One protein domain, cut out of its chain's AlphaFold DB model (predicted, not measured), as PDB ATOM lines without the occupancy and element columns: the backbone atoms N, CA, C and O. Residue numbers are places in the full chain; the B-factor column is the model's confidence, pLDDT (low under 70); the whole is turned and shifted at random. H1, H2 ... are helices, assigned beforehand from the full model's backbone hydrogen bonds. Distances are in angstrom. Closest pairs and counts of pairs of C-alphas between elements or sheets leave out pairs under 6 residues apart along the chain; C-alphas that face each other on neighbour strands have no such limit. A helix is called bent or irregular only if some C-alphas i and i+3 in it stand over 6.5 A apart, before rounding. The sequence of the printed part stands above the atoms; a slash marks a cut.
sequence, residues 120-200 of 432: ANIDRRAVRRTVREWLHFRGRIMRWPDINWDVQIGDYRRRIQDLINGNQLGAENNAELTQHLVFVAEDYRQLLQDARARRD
ATOM      1  N   ALA A 120     180.315  57.875 178.606       86.56
ATOM      2  CA  ALA A 120     180.335  58.750 177.432       86.56
ATOM      3  C   ALA A 120     179.039  58.663 176.597       86.56
ATOM      4  O   ALA A 120     178.556  59.653 176.042       86.56
ATOM      5  N   ASN A 121     178.433  57.474 176.512       89.19
ATOM      6  CA  ASN A 121     177.171  57.269 175.802       89.19
ATOM      7  C   ASN A 121     175.951  57.712 176.622       89.19
ATOM      8  O   ASN A 121     174.954  58.162 176.046       89.19
ATOM      9  N   ILE A 122     175.996  57.588 177.950       87.06
ATOM     10  CA  ILE A 122     175.006  58.167 178.866       87.06
ATOM     11  C   ILE A 122     174.998  59.687 178.699       87.06
ATOM     12  O   ILE A 122     173.928  60.251 178.462       87.06
ATOM     13  N   ASP A 123     176.170  60.310 178.686       83.25
ATOM     14  CA  ASP A 123     176.334  61.754 178.561       83.25
ATOM     15  C   ASP A 123     175.836  62.255 177.206       83.25
ATOM     16  O   ASP A 123     174.966  63.123 177.149       83.25
ATOM     17  N   ARG A 124     176.246  61.621 176.097       84.00
ATOM     18  CA  ARG A 124     175.716  61.929 174.750       84.00
ATOM     19  C   ARG A 124     174.189  61.845 174.688       84.00
ATOM     20  O   ARG A 124     173.539  62.651 174.019       84.00
ATOM     21  N   ARG A 125     173.578  60.863 175.360       86.06
ATOM     22  CA  ARG A 125     172.111  60.748 175.431       86.06
ATOM     23  C   ARG A 125     171.488  61.847 176.283       86.06
ATOM     24  O   ARG A 125     170.409  62.317 175.921       86.06
ATOM     25  N   ALA A 126     172.126  62.235 177.384       83.81
ATOM     26  CA  ALA A 126     171.680  63.336 178.228       83.81
ATOM     27  C   ALA A 126     171.712  64.667 177.458       83.81
ATOM     28  O   ALA A 126     170.714  65.386 177.472       83.81
ATOM     29  N   VAL A 127     172.774  64.927 176.687       81.88
ATOM     30  CA  VAL A 127     172.878  66.088 175.783       81.88
ATOM     31  C   VAL A 127     171.729  66.099 174.779       81.88
ATOM     32  O   VAL A 127     170.927  67.030 174.768       81.88
ATOM     33  N   ARG A 128     171.549  65.019 174.005       84.88
ATOM     34  CA  ARG A 128     170.465  64.932 173.007       84.88
ATOM     35  C   ARG A 128     169.072  65.085 173.613       84.88
ATOM     36  O   ARG A 128     168.183  65.650 172.978       84.88
ATOM     37  N   ARG A 129     168.851  64.543 174.817       86.06
ATOM     38  CA  ARG A 129     167.584  64.704 175.540       86.06
ATOM     39  C   ARG A 129     167.365  66.166 175.907       86.06
ATOM     40  O   ARG A 129     166.290  66.678 175.629       86.06
ATOM     41  N   THR A 130     168.383  66.817 176.458       81.38
ATOM     42  CA  THR A 130     168.357  68.229 176.856       81.38
ATOM     43  C   THR A 130     168.045  69.119 175.649       81.38
ATOM     44  O   THR A 130     167.045  69.830 175.663       81.38
ATOM     45  N   VAL A 131     168.767  68.952 174.535       80.50
ATOM     46  CA  VAL A 131     168.495  69.643 173.257       80.50
ATOM     47  C   VAL A 131     167.044  69.441 172.792       80.50
ATOM     48  O   VAL A 131     166.358  70.386 172.403       80.50
ATOM     49  N   ARG A 132     166.517  68.211 172.857       84.50
ATOM     50  CA  ARG A 132     165.124  67.934 172.467       84.50
ATOM     51  C   ARG A 132     164.112  68.579 173.417       84.50
ATOM     52  O   ARG A 132     163.110  69.126 172.959       84.50
ATOM     53  N   GLU A 133     164.357  68.513 174.723       83.69
ATOM     54  CA  GLU A 133     163.535  69.177 175.738       83.69
ATOM     55  C   GLU A 133     163.475  70.687 175.490       83.69
ATOM     56  O   GLU A 133     162.395  71.265 175.611       83.69
ATOM     57  N   TRP A 134     164.576  71.309 175.051       81.88
ATOM     58  CA  TRP A 134     164.585  72.712 174.641       81.88
ATOM     59  C   TRP A 134     163.684  73.002 173.450       81.88
ATOM     60  O   TRP A 134     162.916  73.958 173.500       81.88
ATOM     61  N   LEU A 135     163.719  72.184 172.397       80.94
ATOM     62  CA  LEU A 135     162.837  72.383 171.241       80.94
ATOM     63  C   LEU A 135     161.359  72.356 171.658       80.94
ATOM     64  O   LEU A 135     160.573  73.212 171.244       80.94
ATOM     65  N   HIS A 136     160.991  71.425 172.541       83.31
ATOM     66  CA  HIS A 136     159.649  71.383 173.119       83.31
ATOM     67  C   HIS A 136     159.363  72.592 174.017       83.31
ATOM     68  O   HIS A 136     158.270  73.158 173.968       83.31
ATOM     69  N   PHE A 137     160.331  73.010 174.829       83.00
ATOM     70  CA  PHE A 137     160.215  74.166 175.708       83.00
ATOM     71  C   PHE A 137     160.021  75.474 174.929       83.00
ATOM     72  O   PHE A 137     159.093  76.223 175.220       83.00
ATOM     73  N   ARG A 138     160.796  75.693 173.863       82.44
ATOM     74  CA  ARG A 138     160.642  76.812 172.927       82.44
ATOM     75  C   ARG A 138     159.238  76.849 172.325       82.44
ATOM     76  O   ARG A 138     158.621  77.908 172.279       82.44
ATOM     77  N   GLY A 139     158.707  75.696 171.916       82.88
ATOM     78  CA  GLY A 139     157.326  75.592 171.436       82.88
ATOM     79  C   GLY A 139     156.295  76.044 172.479       82.88
ATOM     80  O   GLY A 139     155.326  76.721 172.133       82.88
ATOM     81  N   ARG A 140     156.522  75.736 173.762       85.69
ATOM     82  CA  ARG A 140     155.655  76.184 174.865       85.69
ATOM     83  C   ARG A 140     155.744  77.689 175.115       85.69
ATOM     84  O   ARG A 140     154.694  78.308 175.259       85.69
ATOM     85  N   ILE A 141     156.945  78.276 175.090       82.50
ATOM     86  CA  ILE A 141     157.131  79.733 175.211       82.50
ATOM     87  C   ILE A 141     156.328  80.465 174.133       82.50
ATOM     88  O   ILE A 141     155.561  81.374 174.438       82.50
ATOM     89  N   MET A 142     156.448  80.027 172.876       80.31
ATOM     90  CA  MET A 142     155.732  80.646 171.757       80.31
ATOM     91  C   MET A 142     154.209  80.510 171.886       80.31
ATOM     92  O   MET A 142     153.464  81.380 171.435       80.31
ATOM     93  N   ARG A 143     153.734  79.423 172.503       84.25
ATOM     94  CA  ARG A 143     152.305  79.170 172.712       84.25
ATOM     95  C   ARG A 143     151.725  79.966 173.883       84.25
ATOM     96  O   ARG A 143     150.552  80.335 173.822       84.25
ATOM     97  N   TRP A 144     152.514  80.242 174.919       84.38
ATOM     98  CA  TRP A 144     152.062  80.929 176.131       84.38
ATOM     99  C   TRP A 144     153.091  81.970 176.612       84.38
ATOM    100  O   TRP A 144     153.726  81.784 177.650       84.38
ATOM    101  N   PRO A 145     153.268  83.079 175.875       86.25
ATOM    102  CA  PRO A 145     154.272  84.102 176.188       86.25
ATOM    103  C   PRO A 145     153.969  84.922 177.456       86.25
ATOM    104  O   PRO A 145     154.830  85.655 177.954       86.25
ATOM    105  N   ASP A 146     152.750  84.797 177.976       83.44
ATOM    106  CA  ASP A 146     152.257  85.533 179.143       83.44
ATOM    107  C   ASP A 146     152.632  84.847 180.471       83.44
ATOM    108  O   ASP A 146     152.593  85.467 181.530       83.44
ATOM    109  N   ILE A 147     153.051  83.576 180.425       85.38
ATOM    110  CA  ILE A 147     153.578  82.856 181.591       85.38
ATOM    111  C   ILE A 147     154.951  83.432 181.974       85.38
ATOM    112  O   ILE A 147     155.764  83.769 181.111       85.38
ATOM    113  N   ASN A 148     155.236  83.514 183.276       85.75
ATOM    114  CA  ASN A 148     156.589  83.788 183.749       85.75
ATOM    115  C   ASN A 148     157.463  82.530 183.590       85.75
ATOM    116  O   ASN A 148     157.355  81.574 184.361       85.75
ATOM    117  N   TRP A 149     158.328  82.537 182.577       84.81
ATOM    118  CA  TRP A 149     159.217  81.420 182.251       84.81
ATOM    119  C   TRP A 149     160.573  81.473 182.965       84.81
ATOM    120  O   TRP A 149     161.349  80.529 182.830       84.81
ATOM    121  N   ASP A 150     160.869  82.525 183.734       84.31
ATOM    122  CA  ASP A 150     162.216  82.772 184.266       84.31
ATOM    123  C   ASP A 150     162.697  81.651 185.194       84.31
ATOM    124  O   ASP A 150     163.848  81.226 185.097       84.31
ATOM    125  N   VAL A 151     161.806  81.101 186.029       84.88
ATOM    126  CA  VAL A 151     162.128  79.968 186.918       84.88
ATOM    127  C   VAL A 151     162.517  78.734 186.103       84.88
ATOM    128  O   VAL A 151     163.573  78.144 186.314       84.88
ATOM    129  N   GLN A 152     161.704  78.379 185.108       84.25
ATOM    130  CA  GLN A 152     161.911  77.174 184.301       84.25
ATOM    131  C   GLN A 152     163.149  77.295 183.401       84.25
ATOM    132  O   GLN A 152     163.837  76.305 183.154       84.25
ATOM    133  N   ILE A 153     163.459  78.509 182.942       84.94
ATOM    134  CA  ILE A 153     164.689  78.820 182.206       84.94
ATOM    135  C   ILE A 153     165.900  78.770 183.127       84.94
ATOM    136  O   ILE A 153     166.933  78.237 182.725       84.94
ATOM    137  N   GLY A 154     165.780  79.270 184.357       85.19
ATOM    138  CA  GLY A 154     166.808  79.138 185.387       85.19
ATOM    139  C   GLY A 154     167.147  77.673 185.664       85.19
ATOM    140  O   GLY A 154     168.319  77.298 185.624       85.19
ATOM    141  N   ASP A 155     166.131  76.828 185.843       85.12
ATOM    142  CA  ASP A 155     166.303  75.386 186.048       85.12
ATOM    143  C   ASP A 155     166.894  74.691 184.817       85.12
ATOM    144  O   ASP A 155     167.725  73.790 184.932       85.12
ATOM    145  N   TYR A 156     166.483  75.100 183.615       83.88
ATOM    146  CA  TYR A 156     167.018  74.555 182.370       83.88
ATOM    147  C   TYR A 156     168.494  74.931 182.165       83.88
ATOM    148  O   TYR A 156     169.314  74.062 181.873       83.88
ATOM    149  N   ARG A 157     168.856  76.197 182.403       85.56
ATOM    150  CA  ARG A 157     170.248  76.670 182.383       85.56
ATOM    151  C   ARG A 157     171.106  75.932 183.396       85.56
ATOM    152  O   ARG A 157     172.185  75.483 183.035       85.56
ATOM    153  N   ARG A 158     170.615  75.772 184.630       84.38
ATOM    154  CA  ARG A 158     171.321  75.028 185.678       84.38
ATOM    155  C   ARG A 158     171.609  73.603 185.224       84.38
ATOM    156  O   ARG A 158     172.755  73.197 185.263       84.38
ATOM    157  N   ARG A 159     170.617  72.901 184.667       82.75
ATOM    158  CA  ARG A 159     170.812  71.545 184.127       82.75
ATOM    159  C   ARG A 159     171.853  71.479 183.008       82.75
ATOM    160  O   ARG A 159     172.650  70.549 183.003       82.75
ATOM    161  N   ILE A 160     171.868  72.427 182.065       83.31
ATOM    162  CA  ILE A 160     172.918  72.447 181.031       83.31
ATOM    163  C   ILE A 160     174.285  72.745 181.655       83.31
ATOM    164  O   ILE A 160     175.264  72.090 181.312       83.31
ATOM    165  N   GLN A 161     174.356  73.695 182.586       83.94
ATOM    166  CA  GLN A 161     175.600  74.035 183.268       83.94
ATOM    167  C   GLN A 161     176.131  72.857 184.092       83.94
ATOM    168  O   GLN A 161     177.325  72.594 184.059       83.94
ATOM    169  N   ASP A 162     175.257  72.107 184.762       81.81
ATOM    170  CA  ASP A 162     175.606  70.885 185.483       81.81
ATOM    171  C   ASP A 162     176.110  69.801 184.521       81.81
ATOM    172  O   ASP A 162     177.029  69.066 184.864       81.81
ATOM    173  N   LEU A 163     175.570  69.715 183.298       80.31
ATOM    174  CA  LEU A 163     176.090  68.803 182.271       80.31
ATOM    175  C   LEU A 163     177.482  69.214 181.779       80.31
ATOM    176  O   LEU A 163     178.317  68.340 181.565       80.31
ATOM    177  N   ILE A 164     177.735  70.515 181.615       81.94
ATOM    178  CA  ILE A 164     179.046  71.050 181.214       81.94
ATOM    179  C   ILE A 164     180.071  70.866 182.341       81.94
ATOM    180  O   ILE A 164     181.178  70.396 182.102       81.94
ATOM    181  N   ASN A 165     179.699  71.220 183.571       80.69
ATOM    182  CA  ASN A 165     180.581  71.180 184.738       80.69
ATOM    183  C   ASN A 165     180.811  69.753 185.245       80.69
ATOM    184  O   ASN A 165     181.881  69.438 185.756       80.69
ATOM    185  N   GLY A 166     179.779  68.913 185.162       69.69
ATOM    186  CA  GLY A 166     179.758  67.579 185.744       69.69
ATOM    187  C   GLY A 166     180.427  66.509 184.891       69.69
ATOM    188  O   GLY A 166     180.643  65.417 185.407       69.69
ATOM    189  N   ASN A 167     180.763  66.779 183.623       59.72
ATOM    190  CA  ASN A 167     181.253  65.738 182.727       59.72
ATOM    191  C   ASN A 167     182.452  66.124 181.860       59.72
ATOM    192  O   ASN A 167     182.534  67.196 181.262       59.72
ATOM    193  N   GLN A 168     183.298  65.105 181.674       56.59
ATOM    194  CA  GLN A 168     184.253  64.905 180.582       56.59
ATOM    195  C   GLN A 168     183.530  64.754 179.229       56.59
ATOM    196  O   GLN A 168     183.773  63.827 178.454       56.59
ATOM    197  N   LEU A 169     182.577  65.638 178.942       61.53
ATOM    198  CA  LEU A 169     182.003  65.755 177.617       61.53
ATOM    199  C   LEU A 169     183.157  66.059 176.657       61.53
ATOM    200  O   LEU A 169     183.930  66.992 176.872       61.53
ATOM    201  N   GLY A 170     183.293  65.253 175.600       63.41
ATOM    202  CA  GLY A 170     184.224  65.572 174.517       63.41
ATOM    203  C   GLY A 170     183.999  67.010 174.039       63.41
ATOM    204  O   GLY A 170     182.864  67.494 174.070       63.41
ATOM    205  N   ALA A 171     185.070  67.686 173.614       72.50
ATOM    206  CA  ALA A 171     185.067  69.117 173.289       72.50
ATOM    207  C   ALA A 171     183.890  69.550 172.391       72.50
ATOM    208  O   ALA A 171     183.309  70.610 172.607       72.50
ATOM    209  N   GLU A 172     183.480  68.697 171.450       70.62
ATOM    210  CA  GLU A 172     182.332  68.920 170.563       70.62
ATOM    211  C   GLU A 172     180.996  69.062 171.311       70.62
ATOM    212  O   GLU A 172     180.241  69.998 171.057       70.62
ATOM    213  N   ASN A 173     180.712  68.187 172.281       72.38
ATOM    214  CA  ASN A 173     179.463  68.240 173.052       72.38
ATOM    215  C   ASN A 173     179.432  69.461 173.981       72.38
ATOM    216  O   ASN A 173     178.376  70.054 174.192       72.38
ATOM    217  N   ASN A 174     180.591  69.838 174.529       77.69
ATOM    218  CA  ASN A 174     180.714  71.055 175.324       77.69
ATOM    219  C   ASN A 174     180.479  72.303 174.471       77.69
ATOM    220  O   ASN A 174     179.772  73.208 174.911       77.69
ATOM    221  N   ALA A 175     181.002  72.340 173.245       79.25
ATOM    222  CA  ALA A 175     180.752  73.433 172.312       79.25
ATOM    223  C   ALA A 175     179.264  73.535 171.933       79.25
ATOM    224  O   ALA A 175     178.702  74.628 172.000       79.25
ATOM    225  N   GLU A 176     178.608  72.412 171.620       76.38
ATOM    226  CA  GLU A 176     177.174  72.376 171.303       76.38
ATOM    227  C   GLU A 176     176.322  72.877 172.482       76.38
ATOM    228  O   GLU A 176     175.485  73.762 172.310       76.38
ATOM    229  N   LEU A 177     176.568  72.381 173.701       78.19
ATOM    230  CA  LEU A 177     175.846  72.829 174.896       78.19
ATOM    231  C   LEU A 177     176.118  74.295 175.244       78.19
ATOM    232  O   LEU A 177     175.199  74.995 175.666       78.19
ATOM    233  N   THR A 178     177.352  74.769 175.062       79.69
ATOM    234  CA  THR A 178     177.728  76.165 175.328       79.69
ATOM    235  C   THR A 178     177.040  77.104 174.343       79.69
ATOM    236  O   THR A 178     176.434  78.090 174.762       79.69
ATOM    237  N   GLN A 179     177.034  76.768 173.048       78.25
ATOM    238  CA  GLN A 179     176.241  77.492 172.050       78.25
ATOM    239  C   GLN A 179     174.753  77.472 172.408       78.25
ATOM    240  O   GLN A 179     174.065  78.486 172.281       78.25
ATOM    241  N   HIS A 180     174.255  76.345 172.919       76.06
ATOM    242  CA  HIS A 180     172.873  76.252 173.362       76.06
ATOM    243  C   HIS A 180     172.580  77.119 174.589       76.06
ATOM    244  O   HIS A 180     171.522  77.735 174.630       76.06
ATOM    245  N   LEU A 181     173.490  77.225 175.560       78.31
ATOM    246  CA  LEU A 181     173.345  78.126 176.708       78.31
ATOM    247  C   LEU A 181     173.298  79.593 176.289       78.31
ATOM    248  O   LEU A 181     172.445  80.326 176.790       78.31
ATOM    249  N   VAL A 182     174.176  80.003 175.370       74.50
ATOM    250  CA  VAL A 182     174.186  81.365 174.810       74.50
ATOM    251  C   VAL A 182     172.854  81.648 174.114       74.50
ATOM    252  O   VAL A 182     172.181  82.623 174.440       74.50
ATOM    253  N   PHE A 183     172.390  80.723 173.271       72.00
ATOM    254  CA  PHE A 183     171.089  80.827 172.610       72.00
ATOM    255  C   PHE A 183     169.920  80.901 173.606       72.00
ATOM    256  O   PHE A 183     169.050  81.761 173.509       72.00
ATOM    257  N   VAL A 184     169.897  80.026 174.614       73.31
ATOM    258  CA  VAL A 184     168.880  80.044 175.677       73.31
ATOM    259  C   VAL A 184     168.913  81.369 176.431       73.31
ATOM    260  O   VAL A 184     167.881  81.798 176.933       73.31
ATOM    261  N   ALA A 185     170.076  82.011 176.546       68.75
ATOM    262  CA  ALA A 185     170.261  83.213 177.333       68.75
ATOM    263  C   ALA A 185     169.855  84.509 176.637       68.75
ATOM    264  O   ALA A 185     169.205  85.346 177.266       68.75
ATOM    265  N   GLU A 186     170.253  84.663 175.383       71.12
ATOM    266  CA  GLU A 186     170.049  85.882 174.604       71.12
ATOM    267  C   GLU A 186     168.703  85.839 173.878       71.12
ATOM    268  O   GLU A 186     167.938  86.804 173.895       71.12
ATOM    269  N   ASP A 187     168.352  84.676 173.334       70.50
ATOM    270  CA  ASP A 187     167.277  84.566 172.357       70.50
ATOM    271  C   ASP A 187     165.903  84.385 173.015       70.50
ATOM    272  O   ASP A 187     164.889  84.782 172.449       70.50
ATOM    273  N   TYR A 188     165.812  83.851 174.244       78.69
ATOM    274  CA  TYR A 188     164.495  83.622 174.863       78.69
ATOM    275  C   TYR A 188     163.758  84.922 175.201       78.69
ATOM    276  O   TYR A 188     162.535  84.979 175.074       78.69
ATOM    277  N   ARG A 189     164.481  85.958 175.650       81.44
ATOM    278  CA  ARG A 189     163.871  87.253 175.980       81.44
ATOM    279  C   ARG A 189     163.381  87.935 174.716       81.44
ATOM    280  O   ARG A 189     162.262  88.437 174.716       81.44
ATOM    281  N   GLN A 190     164.172  87.869 173.646       82.25
ATOM    282  CA  GLN A 190     163.763  88.354 172.334       82.25
ATOM    283  C   GLN A 190     162.559  87.564 171.805       82.25
ATOM    284  O   GLN A 190     161.576  88.159 171.386       82.25
ATOM    285  N   LEU A 191     162.562  86.233 171.924       80.19
ATOM    286  CA  LEU A 191     161.429  85.376 171.557       80.19
ATOM    287  C   LEU A 191     160.164  85.706 172.358       80.19
ATOM    288  O   LEU A 191     159.073  85.717 171.790       80.19
ATOM    289  N   LEU A 192     160.285  85.988 173.658       81.62
ATOM    290  CA  LEU A 192     159.164  86.418 174.496       81.62
ATOM    291  C   LEU A 192     158.645  87.792 174.081       81.62
ATOM    292  O   LEU A 192     157.433  87.966 173.967       81.62
ATOM    293  N   GLN A 193     159.535  88.753 173.838       83.50
ATOM    294  CA  GLN A 193     159.164  90.080 173.349       83.50
ATOM    295  C   GLN A 193     158.464  89.985 171.992       83.50
ATOM    296  O   GLN A 193     157.386  90.547 171.827       83.50
ATOM    297  N   ASP A 194     158.998  89.196 171.061       80.31
ATOM    298  CA  ASP A 194     158.410  88.955 169.745       80.31
ATOM    299  C   ASP A 194     157.041  88.273 169.845       80.31
ATOM    300  O   ASP A 194     156.097  88.650 169.147       80.31
ATOM    301  N   ALA A 195     156.908  87.261 170.706       82.00
ATOM    302  CA  ALA A 195     155.658  86.538 170.902       82.00
ATOM    303  C   ALA A 195     154.580  87.416 171.560       82.00
ATOM    304  O   ALA A 195     153.427  87.376 171.130       82.00
ATOM    305  N   ARG A 196     154.954  88.251 172.539       83.62
ATOM    306  CA  ARG A 196     154.063  89.254 173.149       83.62
ATOM    307  C   ARG A 196     153.672  90.326 172.145       83.62
ATOM    308  O   ARG A 196     152.488  90.579 171.966       83.62
ATOM    309  N   ALA A 197     154.637  90.870 171.406       79.31
ATOM    310  CA  ALA A 197     154.380  91.857 170.367       79.31
ATOM    311  C   ALA A 197     153.418  91.308 169.308       79.31
ATOM    312  O   ALA A 197     152.536  92.023 168.854       79.31
ATOM    313  N   ARG A 198     153.531  90.035 168.902       75.12
ATOM    314  CA  ARG A 198     152.574  89.397 167.971       75.12
ATOM    315  C   ARG A 198     151.146  89.298 168.517       75.12
ATOM    316  O   ARG A 198     150.230  89.216 167.707       75.12
ATOM    317  N   ARG A 199     150.961  89.275 169.838       73.94
ATOM    318  CA  ARG A 199     149.644  89.205 170.490       73.94
ATOM    319  C   ARG A 199     149.086  90.561 170.898       73.94
ATOM    320  O   ARG A 199     147.882  90.652 171.101       73.94
ATOM    321  N   ASP A 200     149.930  91.581 171.010       76.44
ATOM    322  CA  ASP A 200     149.500  92.934 171.337       76.44
ATOM    323  C   ASP A 200     148.737  93.555 170.144       76.44
ATOM    324  O   ASP A 200     149.335  93.807 169.088       76.44
TER     325      ASP A 200
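What this domain is: This is residues 120 to 200 of the 432 residues of an uncharacterized protein of viral metagenome (UniProt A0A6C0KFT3). Three helices stand side by side in a rod-shaped bundle, running up and down, their centres making a triangle. H1 and H3 are the two long helices and run the same way, and the shorter H2 runs back between them in the chain, so that H1, H2 and H3 make two helical hairpins that follow each other. The longest helix, H3, has a kink of 39 degrees near residue 187. The printed part has 81 residues, with three named helices in the order H1, H2, H3 and no named strand, and its class is all helix. It is only just compact, close to loose, with a radius of gyration of the C-alphas of 13.8 A, and the C-alphas span 46 by 18 by 18 A.

Where its parts are: The printed part begins with H1, residues 120 to 143, which has 24 residues and measures 35.0 A from first to last C-alpha. Its C-alpha 120 is at (180.335, 58.750, 177.432) and its C-alpha 143 at (152.305, 79.170, 172.712). Residues 144 to 149 then form a short link. H2, residues 150 to 166, has 17 residues and measures 23.3 A, starting from C-alpha 150 at (162.216, 82.772, 184.266). Residues 167 to 170 form a tight link. H3, residues 171 to 199, has 29 residues and measures 40.8 A, ending with C-alpha 199 at (149.644, 89.205, 170.490). It is neither bent nor irregular, but only just: C-alphas 186 and 189 are 6.5 A apart, beside the kink near residue 187. Asp 200 follows as the last printed residue.

How they stand to each other: H1, H2 and H3 form a bundle of three helices, up and down, each running against the one before it in the chain. The packing of the helices is mostly aligned, with the three touching pairs at a shallow tilt. H1 and H2 form a helical hairpin, with a shallow tilt of 15 degrees, opposite ways. They only just touch, with 3 pairs of C-alphas within 8 A, and the closest C-alphas are those of Thr 130 and Ile 160, 7.5 A apart. H1 touches H2 with residues 123 to 130 alone, and H2 touches H1 with residues 160 to 163 alone. H2 and H3 form the second helical hairpin, with a shallow tilt of 8 degrees, opposite ways. They touch, and their closest C-alphas are those of Ile 164 and Asn 174, 6.1 A apart. H3 touches H2 with residues 174 to 184 alone. H1 and H3 touch as well, with 9 pairs of C-alphas within 8 A. Their closest C-alphas, those of Met 142 and Ala 195, are 6.0 A apart, and the two helices run the same way at a shallow tilt of 8 degrees. Centre to centre, H1 is 11.7 A from H2 and 12.7 A from H3, and H2 is 13.0 A from H3. In H1 and H2 every O i to N i+4 pair is within hydrogen-bond range, and in H3 22 of 25 such pairs are.

The domain as a whole: The two C-alphas farthest apart in the domain are those of Ala 120 and Asp 200, 46.4 A, which are also the first and last printed residues. The printed part has no cut. The link from H2 to H3 is tight, the link from H1 to H2 is short, and neither is long. The mean pLDDT of the printed part is 80.0, and the residues under 70 are 166 to 170 and 185, of which 166 belongs to H2 and 185 to H3.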